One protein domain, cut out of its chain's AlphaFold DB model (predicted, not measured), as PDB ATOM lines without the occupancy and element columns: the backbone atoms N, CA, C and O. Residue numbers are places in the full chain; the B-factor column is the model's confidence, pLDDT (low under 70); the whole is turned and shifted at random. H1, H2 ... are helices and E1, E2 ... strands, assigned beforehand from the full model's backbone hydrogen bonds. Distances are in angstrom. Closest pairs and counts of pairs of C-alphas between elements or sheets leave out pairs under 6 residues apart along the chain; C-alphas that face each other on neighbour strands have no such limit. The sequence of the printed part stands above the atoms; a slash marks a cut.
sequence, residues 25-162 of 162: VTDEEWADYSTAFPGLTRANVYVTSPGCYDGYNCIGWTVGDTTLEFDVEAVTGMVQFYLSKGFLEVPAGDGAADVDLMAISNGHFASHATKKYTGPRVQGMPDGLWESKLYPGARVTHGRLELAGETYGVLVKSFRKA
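This is residues 25 to 162 of the 162 residues of an uncharacterized protein of Pseudomonas sp. 57B-090624 (UniProt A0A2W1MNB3). A single strongly twisted sheet of seven strands runs through the domain from one end to the other, with H2 and H3 side by side over one face, while H1 sits off the sheet at the end where E1 is the edge strand. E4 and E5 lie in the core, and the long loop of residues 117 to 129 swings well away from it before the chain returns as E5. The printed part has 138 residues, with three named helices and seven named strands in the order H1, E1, H2, H3, E2, E3, E4, E5, E6, E7, and the sheet's order is E1, E6, E5, E4, E3, E7, E2, antiparallel throughout. The class is mixed, helices and strands, though under half of the residues, 64 of 138, are in named elements. The whole is compact, with a radius of gyration of the C-alphas of 14.1 A, and the C-alphas span 39 by 30 by 29 A.

The sheet runs, strand beside strand, E1, residues 46 to 49; E6, residues 139 to 142; E5, residues 130 to 133; E4, residues 109 to 116; E3, residues 99 to 104; E7, residues 154 to 161; and E2, residues 87 to 90. From edge to edge the strands' lines turn by 156 degrees and the way across the sheet turns by 51 degrees. E3, E4, E5 and E6 form a meander, each strand the antiparallel neighbour of the one before; E3 and E4, E4 and E5, and E5 and E6 are hairpins. The pairing of E4 is staggered, with E3 over residues 109 to 115 and with E5 over residues 115 to 116. Within hydrogen-bond range are N 102 and O 112 of E3 and E4, 2.8 A, and N 131 and O 115 of E5 and E4, 2.8 A. E6 and E5 have N 142 and O 130 at 2.8 A, and E1 and E6 have N 48 and O 139 at 2.9 A. On the other side of E3, N 101 and O 157 of E3 and E7 are 2.8 A apart, and N 88 and O 160 of E2 and E7 are 2.8 A apart. H2, residues 58 to 63, and H3, residues 75 to 84, are on the same face of the sheet, two layers in all, helices on one face of a sheet. The closest C-alphas of H2 and E4 are those of Thr 62 and Lys 115, 5.6 A apart, and those of H3 and E4 are Val 75 and Ala 110, 5.3 A apart. H2 and H3 are close but not clearly touching, the C-alphas of Val 63 and Tyr 82 being 7.9 A apart; they run the same way at a shallow tilt of 32 degrees. H1, residues 27 to 36, is not on the sheet and is apart from H2 and H3. In H1, H2 and H3 every O i to N i+4 pair is within hydrogen-bond range.

H1, residues 27 to 36, begins at C-alpha 27, (11.185, -3.708, 216.296), and is 14.4 A long; H3, residues 75 to 84, is 14.2 A long. H2 has six residues, 58 to 63. E4, residues 109 to 116, is 21.7 A long, from C-alpha 109 at (21.165, -31.172, 202.104). E7, residues 154 to 161, is 21.2 A long and ends at C-alpha 161, (30.281, -15.270, 189.193). E3, residues 99 to 104, is 17.1 A long. E1, residues 46 to 49, E2, residues 87 to 90, E5, residues 130 to 133, and E6, residues 139 to 142, have four residues each.

The two C-alphas farthest apart are those of Asp 27 and Ser 84, 40.2 A. The printed part has no cut and ends at residue 162, the chain's last residue. The links H2 to H3, E4 to E5 and E6 to E7 are long. The mean pLDDT of the printed part is 90.9; residues 51 to 54 and 135 to 136 are under 70.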
ATOM      1  N   VAL A  25      15.425  -2.575 209.947       90.88
ATOM      2  CA  VAL A  25      14.268  -3.342 210.430       90.88
ATOM      3  C   VAL A  25      13.554  -2.622 211.575       90.88
ATOM      4  O   VAL A  25      14.182  -2.025 212.457       90.88
ATOM      5  N   THR A  26      12.229  -2.721 211.577       91.19
ATOM      6  CA  THR A  26      11.379  -2.324 212.710       91.19
ATOM      7  C   THR A  26      11.616  -3.236 213.922       91.19
ATOM      8  O   THR A  26      12.275  -4.271 213.815       91.19
ATOM      9  N   ASP A  27      11.109  -2.854 215.099       91.38
ATOM     10  CA  ASP A  27      11.185  -3.708 216.296       91.38
ATOM     11  C   ASP A  27      10.425  -5.031 216.119       91.38
ATOM     12  O   ASP A  27      10.893  -6.067 216.584       91.38
ATOM     13  N   GLU A  28       9.292  -5.000 215.412       88.75
ATOM     14  CA  GLU A  28       8.477  -6.180 215.111       88.75
ATOM     15  C   GLU A  28       9.212  -7.140 214.165       88.75
ATOM     16  O   GLU A  28       9.447  -8.292 214.524       88.75
ATOM     17  N   GLU A  29       9.702  -6.645 213.020       89.75
ATOM     18  CA  GLU A  29      10.520  -7.445 212.093       89.75
ATOM     19  C   GLU A  29      11.761  -8.020 212.792       89.75
ATOM     20  O   GLU A  29      12.160  -9.160 212.548       89.75
ATOM     21  N   TRP A  30      12.387  -7.246 213.685       92.19
ATOM     22  CA  TRP A  30      13.540  -7.710 214.450       92.19
ATOM     23  C   TRP A  30      13.191  -8.846 215.419       92.19
ATOM     24  O   TRP A  30      13.971  -9.795 215.533       92.19
ATOM     25  N   ALA A  31      12.057  -8.773 216.114       91.06
ATOM     26  CA  ALA A  31      11.616  -9.832 217.019       91.06
ATOM     27  C   ALA A  31      11.434 -11.164 216.271       91.06
ATOM     28  O   ALA A  31      11.919 -12.202 216.732       91.06
ATOM     29  N   ASP A  32      10.840 -11.117 215.077       88.69
ATOM     30  CA  ASP A  32      10.658 -12.295 214.226       88.69
ATOM     31  C   ASP A  32      12.001 -12.859 213.743       88.69
ATOM     32  O   ASP A  32      12.288 -14.051 213.908       88.69
ATOM     33  N   TYR A  33      12.869 -12.005 213.188       90.44
ATOM     34  CA  TYR A  33      14.159 -12.445 212.652       90.44
ATOM     35  C   TYR A  33      15.100 -12.983 213.724       90.44
ATOM     36  O   TYR A  33      15.713 -14.026 213.516       90.44
ATOM     37  N   SER A  34      15.220 -12.300 214.862       92.06
ATOM     38  CA  SER A  34      16.128 -12.718 215.938       92.06
ATOM     39  C   SER A  34      15.686 -14.015 216.617       92.06
ATOM     40  O   SER A  34      16.535 -14.777 217.074       92.06
ATOM     41  N   THR A  35      14.382 -14.309 216.621       89.88
ATOM     42  CA  THR A  35      13.863 -15.600 217.090       89.88
ATOM     43  C   THR A  35      14.232 -16.730 216.126       89.88
ATOM     44  O   THR A  35      14.684 -17.787 216.559       89.88
ATOM     45  N   ALA A  36      14.069 -16.514 214.816       88.06
ATOM     46  CA  ALA A  36      14.363 -17.525 213.797       88.06
ATOM     47  C   ALA A  36      15.870 -17.724 213.540       88.06
ATOM     48  O   ALA A  36      16.305 -18.822 213.178       88.06
ATOM     49  N   PHE A  37      16.664 -16.665 213.723       92.62
ATOM     50  CA  PHE A  37      18.100 -16.621 213.456       92.62
ATOM     51  C   PHE A  37      18.838 -15.901 214.600       92.62
ATOM     52  O   PHE A  37      19.192 -14.725 214.475       92.62
ATOM     53  N   PRO A  38      19.129 -16.603 215.711       93.38
ATOM     54  CA  PRO A  38      19.763 -16.008 216.892       93.38
ATOM     55  C   PRO A  38      21.168 -15.434 216.655       93.38
ATOM     56  O   PRO A  38      21.664 -14.665 217.473       93.38
ATOM     57  N   GLY A  39      21.825 -15.819 215.554       94.75
ATOM     58  CA  GLY A  39      23.131 -15.297 215.145       94.75
ATOM     59  C   GLY A  39      23.084 -13.938 214.442       94.75
ATOM     60  O   GLY A  39      24.143 -13.366 214.182       94.75
ATOM     61  N   LEU A  40      21.895 -13.412 214.121       95.19
ATOM     62  CA  LEU A  40      21.750 -12.095 213.507       95.19
ATOM     63  C   LEU A  40      22.186 -10.982 214.454       95.19
ATOM     64  O   LEU A  40      21.852 -10.968 215.638       95.19
ATOM     65  N   THR A  41      22.844  -9.973 213.888       96.62
ATOM     66  CA  THR A  41      23.099  -8.708 214.577       96.62
ATOM     67  C   THR A  41      22.185  -7.643 214.002       96.62
ATOM     68  O   THR A  41      22.263  -7.349 212.813       96.62
ATOM     69  N   ARG A  42      21.368  -6.985 214.831       95.62
ATOM     70  CA  ARG A  42      20.398  -5.979 214.355       95.62
ATOM     71  C   ARG A  42      21.020  -4.885 213.483       95.62
ATOM     72  O   ARG A  42      20.419  -4.471 212.501       95.62
ATOM     73  N   ALA A  43      22.242  -4.462 213.805       96.62
ATOM     74  CA  ALA A  43      22.990  -3.462 213.039       96.62
ATOM     75  C   ALA A  43      23.332  -3.889 211.598       96.62
ATOM     76  O   ALA A  43      23.646  -3.033 210.775       96.62
ATOM     77  N   ASN A  44      23.265  -5.186 211.289       97.56
ATOM     78  CA  ASN A  44      23.534  -5.750 209.968       97.56
ATOM     79  C   ASN A  44      22.253  -6.013 209.163       97.56
ATOM     80  O   ASN A  44      22.351  -6.330 207.975       97.56
ATOM     81  N   VAL A  45      21.068  -5.869 209.770       95.12
ATOM     82  CA  VAL A  45      19.788  -6.229 209.147       95.12
ATOM     83  C   VAL A  45      19.052  -4.996 208.635       95.12
ATOM     84  O   VAL A  45      18.440  -4.238 209.386       95.12
ATOM     85  N   TYR A  46      19.085  -4.834 207.316       95.12
ATOM     86  CA  TYR A  46      18.318  -3.838 206.584       95.12
ATOM     87  C   TYR A  46      17.380  -4.548 205.620       95.12
ATOM     88  O   TYR A  46      17.799  -5.462 204.914       95.12
ATOM     89  N   VAL A  47      16.129  -4.105 205.548       93.12
ATOM     90  CA  VAL A  47      15.181  -4.553 204.527       93.12
ATOM     91  C   VAL A  47      15.571  -3.912 203.204       93.12
ATOM     92  O   VAL A  47      15.620  -2.687 203.095       93.12
ATOM     93  N   THR A  48      15.855  -4.732 202.198       92.31
ATOM     94  CA  THR A  48      16.295  -4.309 200.856       92.31
ATOM     95  C   THR A  48      15.221  -4.534 199.791       92.31
ATOM     96  O   THR A  48      15.336  -4.055 198.663       92.31
ATOM     97  N   SER A  49      14.166  -5.271 200.136       87.69
ATOM     98  CA  SER A  49      12.972  -5.490 199.320       87.69
ATOM     99  C   SER A  49      11.795  -5.757 200.241       87.69
ATOM    100  O   SER A  49      11.963  -6.557 201.169       87.69
ATOM    101  N   PRO A  50      10.612  -5.172 199.983       72.44
ATOM    102  CA  PRO A  50       9.431  -5.546 200.733       72.44
ATOM    103  C   PRO A  50       9.152  -7.026 200.469       72.44
ATOM    104  O   PRO A  50       9.486  -7.561 199.405       72.44
ATOM    105  N   GLY A  51       8.587  -7.700 201.464       66.00
ATOM    106  CA  GLY A  51       8.209  -9.089 201.323       66.00
ATOM    107  C   GLY A  51       7.013  -9.244 200.407       66.00
ATOM    108  O   GLY A  51       5.878  -9.219 200.862       66.00
ATOM    109  N   CYS A  52       7.273  -9.419 199.120       56.19
ATOM    110  CA  CYS A  52       6.294  -9.888 198.161       56.19
ATOM    111  C   CYS A  52       6.648 -11.328 197.752       56.19
ATOM    112  O   CYS A  52       7.819 -11.718 197.591       56.19
ATOM    113  N   TYR A  53       5.619 -12.177 197.717       60.00
ATOM    114  CA  TYR A  53       5.740 -13.532 197.202       60.00
ATOM    115  C   TYR A  53       5.847 -13.437 195.678       60.00
ATOM    116  O   TYR A  53       4.860 -13.463 194.950       60.00
ATOM    117  N   ASP A  54       7.075 -13.246 195.217       64.56
ATOM    118  CA  ASP A  54       7.397 -12.870 193.838       64.56
ATOM    119  C   ASP A  54       7.600 -14.077 192.911       64.56
ATOM    120  O   ASP A  54       8.100 -13.934 191.801       64.56
ATOM    121  N   GLY A  55       7.277 -15.287 193.380       72.06
ATOM    122  CA  GLY A  55       7.494 -16.517 192.620       72.06
ATOM    123  C   GLY A  55       8.961 -16.951 192.513       72.06
ATOM    124  O   GLY A  55       9.273 -17.747 191.635       72.06
ATOM    125  N   TYR A  56       9.852 -16.461 193.388       78.81
ATOM    126  CA  TYR A  56      11.232 -16.942 193.522       78.81
ATOM    127  C   TYR A  56      11.647 -17.124 194.985       78.81
ATOM    128  O   TYR A  56      11.137 -16.457 195.887       78.81
ATOM    129  N   ASN A  57      12.624 -18.001 195.215       85.06
ATOM    130  CA  ASN A  57      13.201 -18.277 196.531       85.06
ATOM    131  C   ASN A  57      14.660 -17.792 196.635       85.06
ATOM    132  O   ASN A  57      15.168 -17.101 195.751       85.06
ATOM    133  N   CYS A  58      15.354 -18.135 197.721       88.19
ATOM    134  CA  CYS A  58      16.743 -17.726 197.936       88.19
ATOM    135  C   CYS A  58      17.687 -18.167 196.803       88.19
ATOM    136  O   CYS A  58      18.530 -17.381 196.389       88.19
ATOM    137  N   ILE A  59      17.487 -19.355 196.225       90.75
ATOM    138  CA  ILE A  59      18.285 -19.853 195.097       90.75
ATOM    139  C   ILE A  59      18.044 -19.027 193.828       90.75
ATOM    140  O   ILE A  59      18.996 -18.633 193.157       90.75
ATOM    141  N   GLY A  60      16.786 -18.719 193.499       88.88
ATOM    142  CA  GLY A  60      16.475 -17.837 192.365       88.88
ATOM    143  C   GLY A  60      17.115 -16.456 192.536       88.88
ATOM    144  O   GLY A  60      17.732 -15.915 191.615       88.88
ATOM    145  N   TRP A  61      17.081 -15.927 193.762       89.62
ATOM    146  CA  TRP A  61      17.671 -14.630 194.083       89.62
ATOM    147  C   TRP A  61      19.185 -14.554 193.858       89.62
ATOM    148  O   TRP A  61      19.683 -13.538 193.352       89.62
ATOM    149  N   THR A  62      19.927 -15.595 194.243       93.56
ATOM    150  CA  THR A  62      21.393 -15.619 194.123       93.56
ATOM    151  C   THR A  62      21.856 -15.691 192.673       93.56
ATOM    152  O   THR A  62      22.891 -15.117 192.341       93.56
ATOM    153  N   VAL A  63      21.062 -16.298 191.788       92.56
ATOM    154  CA  VAL A  63      21.358 -16.363 190.346       92.56
ATOM    155  C   VAL A  63      20.709 -15.241 189.531       92.56
ATOM    156  O   VAL A  63      20.918 -15.166 188.322       92.56
ATOM    157  N   GLY A  64      19.956 -14.345 190.178       88.56
ATOM    158  CA  GLY A  64      19.286 -13.218 189.523       88.56
ATOM    159  C   GLY A  64      18.041 -13.602 188.720       88.56
ATOM    160  O   GLY A  64      17.609 -12.821 187.878       88.56
ATOM    161  N   ASP A  65      17.463 -14.776 188.975       88.06
ATOM    162  CA  ASP A  65      16.193 -15.205 188.393       88.06
ATOM    163  C   ASP A  65      15.079 -15.026 189.426       88.06
ATOM    164  O   ASP A  65      14.854 -15.867 190.298       88.06
ATOM    165  N   THR A  66      14.395 -13.887 189.339       84.50
ATOM    166  CA  THR A  66      13.269 -13.546 190.214       84.50
ATOM    167  C   THR A  66      11.925 -13.982 189.639       84.50
ATOM    168  O   THR A  66      10.903 -13.396 189.981       84.50
ATOM    169  N   THR A  67      11.914 -14.952 188.721       80.44
ATOM    170  CA  THR A  67      10.688 -15.431 188.059       80.44
ATOM    171  C   THR A  67      10.342 -16.878 188.402       80.44
ATOM    172  O   THR A  67       9.253 -17.340 188.053       80.44
ATOM    173  N   LEU A  68      11.258 -17.598 189.059       78.44
ATOM    174  CA  LEU A  68      11.133 -19.020 189.361       78.44
ATOM    175  C   LEU A  68      11.621 -19.359 190.774       78.44
ATOM    176  O   LEU A  68      12.652 -18.873 191.243       78.44
ATOM    177  N   GLU A  69      10.914 -20.285 191.419       82.12
ATOM    178  CA  GLU A  69      11.425 -21.028 192.564       82.12
ATOM    179  C   GLU A  69      12.242 -22.225 192.067       82.12
ATOM    180  O   GLU A  69      11.817 -22.959 191.169       82.12
ATOM    181  N   PHE A  70      13.413 -22.427 192.666       83.88
ATOM    182  CA  PHE A  70      14.256 -23.589 192.398       83.88
ATOM    183  C   PHE A  70      14.231 -24.522 193.600       83.88
ATOM    184  O   PHE A  70      14.422 -24.075 194.730       83.88
ATOM    185  N   ASP A  71      14.018 -25.814 193.367       82.38
ATOM    186  CA  ASP A  71      14.083 -26.804 194.437       82.38
ATOM    187  C   ASP A  71      15.488 -26.813 195.057       82.38
ATOM    188  O   ASP A  71      16.499 -26.780 194.351       82.38
ATOM    189  N   VAL A  72      15.551 -26.854 196.388       79.38
ATOM    190  CA  VAL A  72      16.798 -27.189 197.077       79.38
ATOM    191  C   VAL A  72      17.060 -28.683 196.908       79.38
ATOM    192  O   VAL A  72      16.157 -29.509 197.048       79.38
ATOM    193  N   GLU A  73      18.304 -29.037 196.604       82.50
ATOM    194  CA  GLU A  73      18.729 -30.425 196.420       82.50
ATOM    195  C   GLU A  73      19.839 -30.803 197.414       82.50
ATOM    196  O   GLU A  73      20.265 -30.018 198.267       82.50
ATOM    197  N   ALA A  74      20.345 -32.032 197.297       91.44
ATOM    198  CA  ALA A  74      21.621 -32.380 197.906       91.44
ATOM    199  C   ALA A  74      22.707 -31.385 197.463       91.44
ATOM    200  O   ALA A  74      22.675 -30.869 196.341       91.44
ATOM    201  N   VAL A  75      23.702 -31.146 198.316       93.25
ATOM    202  CA  VAL A  75      24.762 -30.157 198.042       93.25
ATOM    203  C   VAL A  75      25.451 -30.404 196.696       93.25
ATOM    204  O   VAL A  75      25.751 -29.455 195.978       93.25
ATOM    205  N   THR A  76      25.639 -31.664 196.300       93.50
ATOM    206  CA  THR A  76      26.191 -32.024 194.984       93.50
ATOM    207  C   THR A  76      25.323 -31.543 193.819       93.50
ATOM    208  O   THR A  76      25.864 -31.005 192.853       93.50
ATOM    209  N   GLY A  77      23.998 -31.684 193.909       93.56
ATOM    210  CA  GLY A  77      23.054 -31.170 192.911       93.56
ATOM    211  C   GLY A  77      23.087 -29.646 192.835       93.56
ATOM    212  O   GLY A  77      23.187 -29.076 191.748       93.56
ATOM    213  N   MET A  78      23.147 -28.979 193.992       95.31
ATOM    214  CA  MET A  78      23.260 -27.520 194.052       95.31
ATOM    215  C   MET A  78      24.563 -26.991 193.449       95.31
ATOM    216  O   MET A  78      24.542 -25.977 192.755       95.31
ATOM    217  N   VAL A  79      25.692 -27.675 193.657       96.00
ATOM    218  CA  VAL A  79      26.955 -27.326 192.988       96.00
ATOM    219  C   VAL A  79      26.778 -27.379 191.470       96.00
ATOM    220  O   VAL A  79      27.080 -26.402 190.790       96.00
ATOM    221  N   GLN A  80      26.220 -28.470 190.933       95.62
ATOM    222  CA  GLN A  80      25.977 -28.589 189.489       95.62
ATOM    223  C   GLN A  80      25.029 -27.505 188.964       95.62
ATOM    224  O   GLN A  80      25.251 -26.963 187.881       95.62
ATOM    225  N   PHE A  81      24.011 -27.135 189.745       94.94
ATOM    226  CA  PHE A  81      23.127 -26.022 189.418       94.94
ATOM    227  C   PHE A  81      23.903 -24.708 189.250       94.94
ATOM    228  O   PHE A  81      23.799 -24.086 188.193       94.94
ATOM    229  N   TYR A  82      24.722 -24.301 190.225       96.44
ATOM    230  CA  TYR A  82      25.483 -23.049 190.128       96.44
ATOM    231  C   TYR A  82      26.498 -23.068 188.980       96.44
ATOM    232  O   TYR A  82      26.589 -22.090 188.235       96.44
ATOM    233  N   LEU A  83      27.186 -24.193 188.762       96.31
ATOM    234  CA  LEU A  83      28.075 -24.360 187.607       96.31
ATOM    235  C   LEU A  83      27.311 -24.183 186.283       96.31
ATOM    236  O   LEU A  83      27.763 -23.455 185.399       96.31
ATOM    237  N   SER A  84      26.106 -24.754 186.160       95.31
ATOM    238  CA  SER A  84      25.258 -24.597 184.965       95.31
ATOM    239  C   SER A  84      24.782 -23.157 184.727       95.31
ATOM    240  O   SER A  84      24.423 -22.797 183.607       95.31
ATOM    241  N   LYS A  85      24.794 -22.322 185.773       95.38
ATOM    242  CA  LYS A  85      24.461 -20.891 185.721       95.38
ATOM    243  C   LYS A  85      25.684 -20.002 185.465       95.38
ATOM    244  O   LYS A  85      25.553 -18.782 185.505       95.38
ATOM    245  N   GLY A  86      26.850 -20.591 185.185       96.38
ATOM    246  CA  GLY A  86      28.082 -19.863 184.871       96.38
ATOM    247  C   GLY A  86      28.847 -19.368 186.099       96.38
ATOM    248  O   GLY A  86      29.660 -18.456 185.982       96.38
ATOM    249  N   PHE A  87      28.591 -19.933 187.278       97.75
ATOM    250  CA  PHE A  87      29.420 -19.678 188.451       97.75
ATOM    251  C   PHE A  87      30.624 -20.621 188.484       97.75
ATOM    252  O   PHE A  87      30.595 -21.720 187.930       97.75
ATOM    253  N   LEU A  88      31.670 -20.202 189.188       97.94
ATOM    254  CA  LEU A  88      32.841 -21.005 189.513       97.94
ATOM    255  C   LEU A  88      32.821 -21.321 191.006       97.94
ATOM    256  O   LEU A  88      32.639 -20.420 191.826       97.94
ATOM    257  N   GLU A  89      33.023 -22.587 191.366       97.94
ATOM    258  CA  GLU A  89      33.234 -22.964 192.764       97.94
ATOM    259  C   GLU A  89      34.582 -22.412 193.248       97.94
ATOM    260  O   GLU A  89      35.602 -22.516 192.563       97.94
ATOM    261  N   VAL A  90      34.573 -21.821 194.438       98.12
ATOM    262  CA  VAL A  90      35.761 -21.334 195.152       98.12
ATOM    263  C   VAL A  90      35.794 -21.974 196.543       98.12
ATOM    264  O   VAL A  90      34.780 -22.540 196.971       98.12
ATOM    265  N   PRO A  91      36.925 -21.927 197.275       98.00
ATOM    266  CA  PRO A  91      36.957 -22.409 198.650       98.00
ATOM    267  C   PRO A  91      35.803 -21.833 199.479       98.00
ATOM    268  O   PRO A  91      35.437 -20.666 199.357       98.00
ATOM    269  N   ALA A  92      35.205 -22.673 200.318       96.81
ATOM    270  CA  ALA A  92      34.121 -22.262 201.194       96.81
ATOM    271  C   ALA A  92      34.585 -21.095 202.090       96.81
ATOM    272  O   ALA A  92      35.611 -21.196 202.763       96.81
ATOM    273  N   GLY A  93      33.853 -19.979 202.079       96.25
ATOM    274  CA  GLY A  93      34.217 -18.772 202.825       96.25
ATOM    275  C   GLY A  93      35.245 -17.868 202.133       96.25
ATOM    276  O   GLY A  93      35.665 -16.877 202.732       96.25
ATOM    277  N   ASP A  94      35.633 -18.141 200.882       97.31
ATOM    278  CA  ASP A  94      36.577 -17.300 200.134       97.31
ATOM    279  C   ASP A  94      36.066 -15.849 200.018       97.31
ATOM    280  O   ASP A  94      34.864 -15.603 199.868       97.31
ATOM    281  N   GLY A  95      36.965 -14.866 200.131       95.50
ATOM    282  CA  GLY A  95      36.631 -13.437 200.062       95.50
ATOM    283  C   GLY A  95      36.199 -12.959 198.669       95.50
ATOM    284  O   GLY A  95      35.534 -11.924 198.555       95.50
ATOM    285  N   ALA A  96      36.539 -13.717 197.625       95.62
ATOM    286  CA  ALA A  96      36.117 -13.494 196.247       95.62
ATOM    287  C   ALA A  96      34.756 -14.131 195.917       95.62
ATOM    288  O   ALA A  96      34.321 -14.040 194.773       95.62
ATOM    289  N   ALA A  97      34.095 -14.790 196.874       97.94
ATOM    290  CA  ALA A  97      32.774 -15.361 196.654       97.94
ATOM    291  C   ALA A  97      31.696 -14.275 196.510       97.94
ATOM    292  O   ALA A  97      31.672 -13.286 197.249       97.94
ATOM    293  N   ASP A  98      30.765 -14.525 195.595       97.81
ATOM    294  CA  ASP A  98      29.551 -13.735 195.389       97.81
ATOM    295  C   ASP A  98      28.321 -14.423 195.985       97.81
ATOM    296  O   ASP A  98      27.341 -13.752 196.299       97.81
ATOM    297  N   VAL A  99      28.361 -15.751 196.130       98.06
ATOM    298  CA  VAL A  99      27.267 -16.583 196.642       98.06
ATOM    299  C   VAL A  99      27.817 -17.616 197.618       98.06
ATOM    300  O   VAL A  99      28.828 -18.254 197.333       98.06
ATOM    301  N   ASP A 100      27.113 -17.829 198.725       98.00
ATOM    302  CA  ASP A 100      27.372 -18.910 199.669       98.00
ATOM    303  C   ASP A 100      26.145 -19.816 199.772       98.00
ATOM    304  O   ASP A 100      24.999 -19.358 199.786       98.00
ATOM    305  N   LEU A 101      26.405 -21.116 199.868       96.94
ATOM    306  CA  LEU A 101      25.413 -22.156 200.086       96.94
ATOM    307  C   LEU A 101      25.556 -22.694 201.508       96.94
ATOM    308  O   LEU A 101      26.642 -23.120 201.922       96.94
ATOM    309  N   MET A 102      24.436 -22.714 202.221       95.75
ATOM    310  CA  MET A 102      24.316 -23.321 203.536       95.75
ATOM    311  C   MET A 102      23.631 -24.680 203.431       95.75
ATOM    312  O   MET A 102      22.796 -24.918 202.548       95.75
ATOM    313  N   ALA A 103      24.017 -25.587 204.320       95.31
ATOM    314  CA  ALA A 103      23.481 -26.932 204.349       95.31
ATOM    315  C   ALA A 103      23.330 -27.467 205.770       95.31
ATOM    316  O   ALA A 103      24.145 -27.210 206.659       95.31
ATOM    317  N   ILE A 104      22.292 -28.278 205.935       92.06
ATOM    318  CA  ILE A 104      21.969 -29.032 207.145       92.06
ATOM    319  C   ILE A 104      22.421 -30.492 207.000       92.06
ATOM    320  O   ILE A 104      22.989 -30.893 205.979       92.06
ATOM    321  N   SER A 105      22.177 -31.298 208.039       88.62
ATOM    322  CA  SER A 105      22.488 -32.734 208.051       88.62
ATOM    323  C   SER A 105      23.950 -33.005 207.681       88.62
ATOM    324  O   SER A 105      24.226 -33.740 206.739       88.62
ATOM    325  N   ASN A 106      24.887 -32.360 208.385       82.25
ATOM    326  CA  ASN A 106      26.334 -32.464 208.143       82.25
ATOM    327  C   ASN A 106      26.761 -32.135 206.699       82.25
ATOM    328  O   ASN A 106      27.720 -32.703 206.182       82.25
ATOM    329  N   GLY A 107      26.050 -31.216 206.041       83.19
ATOM    330  CA  GLY A 107      26.393 -30.757 204.698       83.19
ATOM    331  C   GLY A 107      25.856 -31.634 203.567       83.19
ATOM    332  O   GLY A 107      26.333 -31.525 202.440       83.19
ATOM    333  N   HIS A 108      24.877 -32.501 203.836       85.56
ATOM    334  CA  HIS A 108      24.272 -33.336 202.797       85.56
ATOM    335  C   HIS A 108      23.162 -32.618 202.025       85.56
ATOM    336  O   HIS A 108      23.093 -32.756 200.801       85.56
ATOM    337  N   PHE A 109      22.329 -31.827 202.706       90.38
ATOM    338  CA  PHE A 109      21.165 -31.172 202.104       90.38
ATOM    339  C   PHE A 109      21.308 -29.661 202.147       90.38
ATOM    340  O   PHE A 109      21.464 -29.085 203.226       90.38
ATOM    341  N   ALA A 110      21.236 -29.025 200.978       92.88
ATOM    342  CA  ALA A 110      21.180 -27.579 200.920       92.88
ATOM    343  C   ALA A 110      19.871 -27.084 201.537       92.88
ATOM    344  O   ALA A 110      18.804 -27.658 201.329       92.88
ATOM    345  N   SER A 111      19.975 -26.006 202.293       92.75
ATOM    346  CA  SER A 111      18.865 -25.398 203.032       92.75
ATOM    347  C   SER A 111      18.639 -23.956 202.591       92.75
ATOM    348  O   SER A 111      17.503 -23.489 202.579       92.75
ATOM    349  N   HIS A 112      19.710 -23.251 202.218       94.06
ATOM    350  CA  HIS A 112      19.660 -21.830 201.907       94.06
ATOM    351  C   HIS A 112      20.842 -21.381 201.054       94.06
ATOM    352  O   HIS A 112      21.922 -21.969 201.112       94.06
ATOM    353  N   ALA A 113      20.654 -20.294 200.309       94.88
ATOM    354  CA  ALA A 113      21.747 -19.572 199.679       94.88
ATOM    355  C   ALA A 113      21.638 -18.072 199.941       94.88
ATOM    356  O   ALA A 113      20.549 -17.495 199.959       94.88
ATOM    357  N   THR A 114      22.791 -17.442 200.099       96.31
ATOM    358  CA  THR A 114      22.930 -16.001 200.291       96.31
ATOM    359  C   THR A 114      23.894 -15.443 199.255       96.31
ATOM    360  O   THR A 114      24.736 -16.177 198.734       96.31
ATOM    361  N   LYS A 115      23.776 -14.155 198.929       96.38
ATOM    362  CA  LYS A 115      24.709 -13.477 198.027       96.38
ATOM    363  C   LYS A 115      25.282 -12.218 198.648       96.38
ATOM    364  O   LYS A 115      24.654 -11.601 199.505       96.38
ATOM    365  N   LYS A 116      26.452 -11.806 198.180       97.19
ATOM    366  CA  LYS A 116      27.075 -10.549 198.585       97.19
ATOM    367  C   LYS A 116      26.158  -9.374 198.246       97.19
ATOM    368  O   LYS A 116      25.631  -9.291 197.134       97.19
ATOM    369  N   TYR A 117      25.966  -8.458 199.193       96.94
ATOM    370  CA  TYR A 117      25.121  -7.293 198.968       96.94
ATOM    371  C   TYR A 117      25.825  -6.271 198.071       96.94
ATOM    372  O   TYR A 117      26.912  -5.789 198.389       96.94
ATOM    373  N   THR A 118      25.181  -5.919 196.960       94.69
ATOM    374  CA  THR A 118      25.676  -4.940 195.975       94.69
ATOM    375  C   THR A 118      24.661  -3.829 195.683       94.69
ATOM    376  O   THR A 118      24.829  -3.069 194.730       94.69
ATOM    377  N   GLY A 119      23.593  -3.745 196.482       92.62
ATOM    378  CA  GLY A 119      22.532  -2.757 196.317       92.62
ATOM    379  C   GLY A 119      22.890  -1.355 196.840       92.62
ATOM    380  O   GLY A 119      24.006  -1.127 197.316       92.62
ATOM    381  N   PRO A 120      21.935  -0.407 196.754       93.25
ATOM    382  CA  PRO A 120      22.081   0.936 197.313       93.25
ATOM    383  C   PRO A 120      22.427   0.893 198.801       93.25
ATOM    384  O   PRO A 120      22.014  -0.010 199.508       93.25
ATOM    385  N   ARG A 121      23.154   1.883 199.313       93.00
ATOM    386  CA  ARG A 121      23.531   1.933 200.732       93.00
ATOM    387  C   ARG A 121      22.932   3.169 201.379       93.00
ATOM    388  O   ARG A 121      22.887   4.228 200.756       93.00
ATOM    389  N   VAL A 122      22.513   3.036 202.633       92.50
ATOM    390  CA  VAL A 122      22.094   4.164 203.475       92.50
ATOM    391  C   VAL A 122      23.165   4.491 204.508       92.50
ATOM    392  O   VAL A 122      24.030   3.668 204.816       92.50
ATOM    393  N   GLN A 123      23.127   5.714 205.033       92.06
ATOM    394  CA  GLN A 123      24.061   6.158 206.062       92.06
ATOM    395  C   GLN A 123      24.014   5.221 207.281       92.06
ATOM    396  O   GLN A 123      22.941   4.909 207.787       92.06
ATOM    397  N   GLY A 124      25.188   4.789 207.750       91.25
ATOM    398  CA  GLY A 124      25.323   3.892 208.903       91.25
ATOM    399  C   GLY A 124      25.260   2.396 208.578       91.25
ATOM    400  O   GLY A 124      25.499   1.585 209.468       91.25
ATOM    401  N   MET A 125      24.998   2.014 207.324       95.19
ATOM    402  CA  MET A 125      24.993   0.611 206.908       95.19
ATOM    403  C   MET A 125      26.424   0.030 206.862       95.19
ATOM    404  O   MET A 125      27.254   0.563 206.115       95.19
ATOM    405  N   PRO A 126      26.727  -1.062 207.597       96.31
ATOM    406  CA  PRO A 126      28.052  -1.695 207.608       96.31
ATOM    407  C   PRO A 126      28.479  -2.249 206.247       96.31
ATOM    408  O   PRO A 126      27.655  -2.764 205.489       96.31
ATOM    409  N   ASP A 127      29.763  -2.152 205.904       95.19
ATOM    410  CA  ASP A 127      30.313  -2.722 204.666       95.19
ATOM    411  C   ASP A 127      30.391  -4.255 204.707       95.19
ATOM    412  O   ASP A 127      30.334  -4.879 205.763       95.19
ATOM    413  N   GLY A 128      30.520  -4.880 203.532       95.62
ATOM    414  CA  GLY A 128      30.736  -6.330 203.430       95.62
ATOM    415  C   GLY A 128      29.529  -7.205 203.794       95.62
ATOM    416  O   GLY A 128      29.697  -8.403 204.020       95.62
ATOM    417  N   LEU A 129      28.327  -6.627 203.842       97.94
ATOM    418  CA  LEU A 129      27.096  -7.361 204.112       97.94
ATOM    419  C   LEU A 129      26.752  -8.361 203.005       97.94
ATOM    420  O   LEU A 129      27.121  -8.219 201.836       97.94
ATOM    421  N   TRP A 130      25.996  -9.365 203.416       98.00
ATOM    422  CA  TRP A 130      25.361 -10.367 202.579       98.00
ATOM    423  C   TRP A 130      23.858 -10.153 202.605       98.00
ATOM    424  O   TRP A 130      23.350  -9.427 203.453       98.00
ATOM    425  N   GLU A 131      23.149 -10.731 201.650       96.38
ATOM    426  CA  GLU A 131      21.718 -10.553 201.481       96.38
ATOM    427  C   GLU A 131      21.045 -11.888 201.184       96.38
ATOM    428  O   GLU A 131      21.533 -12.711 200.400       96.38
ATOM    429  N   SER A 132      19.885 -12.081 201.798       93.38
ATOM    430  CA  SER A 132      19.076 -13.284 201.663       93.38
ATOM    431  C   SER A 132      17.610 -12.930 201.491       93.38
ATOM    432  O   SER A 132      17.113 -12.011 202.138       93.38
ATOM    433  N   LYS A 133      16.893 -13.703 200.666       89.81
ATOM    434  CA  LYS A 133      15.428 -13.753 200.748       89.81
ATOM    435  C   LYS A 133      15.062 -14.685 201.897       89.81
ATOM    436  O   LYS A 133      15.292 -15.889 201.789       89.81
ATOM    437  N   LEU A 134      14.527 -14.126 202.978       85.31
ATOM    438  CA  LEU A 134      14.016 -14.899 204.105       85.31
ATOM    439  C   LEU A 134      12.528 -15.178 203.863       85.31
ATOM    440  O   LEU A 134      11.757 -14.283 203.507       85.31
ATOM    441  N   TYR A 135      12.131 -16.441 203.989       60.97
ATOM    442  CA  TYR A 135      10.738 -16.846 203.810       60.97
ATOM    443  C   TYR A 135       9.857 -16.207 204.907       60.97
ATOM    444  O   TYR A 135      10.278 -16.234 206.063       60.97
ATOM    445  N   PRO A 136       8.662 -15.651 204.599       53.28
ATOM    446  CA  PRO A 136       7.936 -15.715 203.326       53.28
ATOM    447  C   PRO A 136       8.084 -14.511 202.371       53.28
ATOM    448  O   PRO A 136       7.284 -14.411 201.441       53.28
ATOM    449  N   GLY A 137       9.068 -13.606 202.486       70.88
ATOM    450  CA  GLY A 137       9.103 -12.539 201.474       70.88
ATOM    451  C   GLY A 137      10.275 -11.581 201.439       70.88
ATOM    452  O   GLY A 137      10.775 -11.314 200.341       70.88
ATOM    453  N   ALA A 138      10.657 -10.989 202.568       84.94
ATOM    454  CA  ALA A 138      11.576  -9.860 202.530       84.94
ATOM    455  C   ALA A 138      12.981 -10.309 202.134       84.94
ATOM    456  O   ALA A 138      13.457 -11.387 202.513       84.94
ATOM    457  N   ARG A 139      13.655  -9.450 201.374       91.69
ATOM    458  CA  ARG A 139      15.107  -9.528 201.269       91.69
ATOM    459  C   ARG A 139      15.688  -8.660 202.361       91.69
ATOM    460  O   ARG A 139      15.263  -7.513 202.521       91.69
ATOM    461  N   VAL A 140      16.625  -9.222 203.105       94.31
ATOM    462  CA  VAL A 140      17.322  -8.502 204.162       94.31
ATOM    463  C   VAL A 140      18.815  -8.714 204.052       94.31
ATOM    464  O   VAL A 140      19.270  -9.774 203.608       94.31
ATOM    465  N   THR A 141      19.572  -7.710 204.476       97.44
ATOM    466  CA  THR A 141      21.001  -7.887 204.699       97.44
ATOM    467  C   THR A 141      21.290  -8.600 206.014       97.44
ATOM    468  O   THR A 141      20.447  -8.655 206.904       97.44
ATOM    469  N   HIS A 142      22.488  -9.156 206.125       97.50
ATOM    470  CA  HIS A 142      23.032  -9.776 207.328       97.50
ATOM    471  C   HIS A 142      24.556  -9.915 207.192       97.50
ATOM    472  O   HIS A 142      25.122  -9.768 206.102       97.50
ATOM    473  N   GLY A 143      25.248 -10.223 208.283       97.88
ATOM    474  CA  GLY A 143      26.638 -10.669 208.228       97.88
ATOM    475  C   GLY A 143      26.752 -12.049 207.573       97.88
ATOM    476  O   GLY A 143      25.834 -12.866 207.640       97.88
ATOM    477  N   ARG A 144      27.896 -12.335 206.941       97.69
ATOM    478  CA  ARG A 144      28.098 -13.522 206.084       97.69
ATOM    479  C   ARG A 144      27.655 -14.851 206.711       97.69
ATOM    480  O   ARG A 144      27.039 -15.670 206.039       97.69
ATOM    481  N   LEU A 145      27.965 -15.052 207.992       96.81
ATOM    482  CA  LEU A 145      27.689 -16.294 208.722       96.81
ATOM    483  C   LEU A 145      26.544 -16.168 209.737       96.81
ATOM    484  O   LEU A 145      26.265 -17.123 210.449       96.81
ATOM    485  N   GLU A 146      25.873 -15.019 209.818       96.75
ATOM    486  CA  GLU A 146      24.885 -14.750 210.877       96.75
ATOM    487  C   GLU A 146      23.592 -15.567 210.747       96.75
ATOM    488  O   GLU A 146      22.849 -15.723 211.712       96.75
ATOM    489  N   LEU A 147      23.333 -16.110 209.557       95.00
ATOM    490  CA  LEU A 147      22.223 -17.027 209.311       95.00
ATOM    491  C   LEU A 147      22.577 -18.500 209.585       95.00
ATOM    492  O   LEU A 147      21.706 -19.362 209.468       95.00
ATOM    493  N   ALA A 148      23.835 -18.805 209.927       94.00
ATOM    494  CA  ALA A 148      24.222 -20.153 210.316       94.00
ATOM    495  C   ALA A 148      23.565 -20.529 211.653       94.00
ATOM    496  O   ALA A 148      23.499 -19.723 212.582       94.00
ATOM    497  N   GLY A 149      23.078 -21.762 211.763       91.75
ATOM    498  CA  GLY A 149      22.325 -22.219 212.930       91.75
ATOM    499  C   GLY A 149      21.439 -23.410 212.603       91.75
ATOM    500  O   GLY A 149      21.612 -24.051 211.575       91.75
ATOM    501  N   GLU A 150      20.468 -23.721 213.452       90.38
ATOM    502  CA  GLU A 150      19.608 -24.898 213.253       90.38
ATOM    503  C   GLU A 150      18.754 -24.805 211.979       90.38
ATOM    504  O   GLU A 150      18.575 -25.802 211.282       90.38
ATOM    505  N   THR A 151      18.289 -23.600 211.629       89.50
ATOM    506  CA  THR A 151      17.396 -23.372 210.483       89.50
ATOM    507  C   THR A 151      18.082 -23.614 209.139       89.50
ATOM    508  O   THR A 151      17.522 -24.281 208.269       89.50
ATOM    509  N   TYR A 152      19.296 -23.086 208.950       92.38
ATOM    510  CA  TYR A 152      20.015 -23.177 207.672       92.38
ATOM    511  C   TYR A 152      21.316 -23.981 207.739       92.38
ATOM    512  O   TYR A 152      21.916 -24.266 206.708       92.38
ATOM    513  N   GLY A 153      21.728 -24.445 208.908       94.00
ATOM    514  CA  GLY A 153      22.951 -25.215 209.081       94.00
ATOM    515  C   GLY A 153      24.195 -24.348 208.941       94.00
ATOM    516  O   GLY A 153      24.276 -23.264 209.517       94.00
ATOM    517  N   VAL A 154      25.189 -24.846 208.208       95.19
ATOM    518  CA  VAL A 154      26.512 -24.215 208.092       95.19
ATOM    519  C   VAL A 154      26.856 -23.915 206.641       95.19
ATOM    520  O   VAL A 154      26.357 -24.570 205.727       95.19
ATOM    521  N   LEU A 155      27.741 -22.944 206.427       96.56
ATOM    522  CA  LEU A 155      28.324 -22.677 205.116       96.56
ATOM    523  C   LEU A 155      29.124 -23.905 204.654       96.56
ATOM    524  O   LEU A 155      30.025 -24.359 205.358       96.56
ATOM    525  N   VAL A 156      28.813 -24.422 203.464       97.06
ATOM    526  CA  VAL A 156      29.477 -25.616 202.900       97.06
ATOM    527  C   VAL A 156      30.108 -25.388 201.534       97.06
ATOM    528  O   VAL A 156      31.053 -26.093 201.178       97.06
ATOM    529  N   LYS A 157      29.592 -24.433 200.754       97.62
ATOM    530  CA  LYS A 157      30.087 -24.107 199.412       97.62
ATOM    531  C   LYS A 157      30.011 -22.611 199.167       97.62
ATOM    532  O   LYS A 157      29.097 -21.951 199.655       97.62
ATOM    533  N   SER A 158      30.945 -22.118 198.368       98.44
ATOM    534  CA  SER A 158      31.002 -20.730 197.929       98.44
ATOM    535  C   SER A 158      31.246 -20.683 196.428       98.44
ATOM    536  O   SER A 158      31.932 -21.538 195.864       98.44
ATOM    537  N   PHE A 159      30.679 -19.675 195.780       98.44
ATOM    538  CA  PHE A 159      30.726 -19.517 194.337       98.44
ATOM    539  C   PHE A 159      31.043 -18.073 193.972       98.44
ATOM    540  O   PHE A 159      30.558 -17.138 194.610       98.44
ATOM    541  N   ARG A 160      31.823 -17.898 192.910       97.81
ATOM    542  CA  ARG A 160      32.090 -16.609 192.273       97.81
ATOM    543  C   ARG A 160      31.424 -16.583 190.907       97.81
ATOM    544  O   ARG A 160      31.476 -17.577 190.180       97.81
ATOM    545  N   LYS A 161      30.806 -15.469 190.542       93.69
ATOM    546  CA  LYS A 161      30.281 -15.270 189.193       93.69
ATOM    547  C   LYS A 161      31.460 -15.132 188.219       93.69
ATOM    548  O   LYS A 161      32.403 -14.400 188.514       93.69
ATOM    549  N   ALA A 162      31.445 -15.900 187.127       88.50
ATOM    550  CA  ALA A 162      32.494 -15.844 186.105       88.50
ATOM    551  C   ALA A 162      32.511 -14.503 185.358       88.50
ATOM    552  O   ALA A 162      31.432 -13.872 185.240       88.50
TER     553      ALA A 162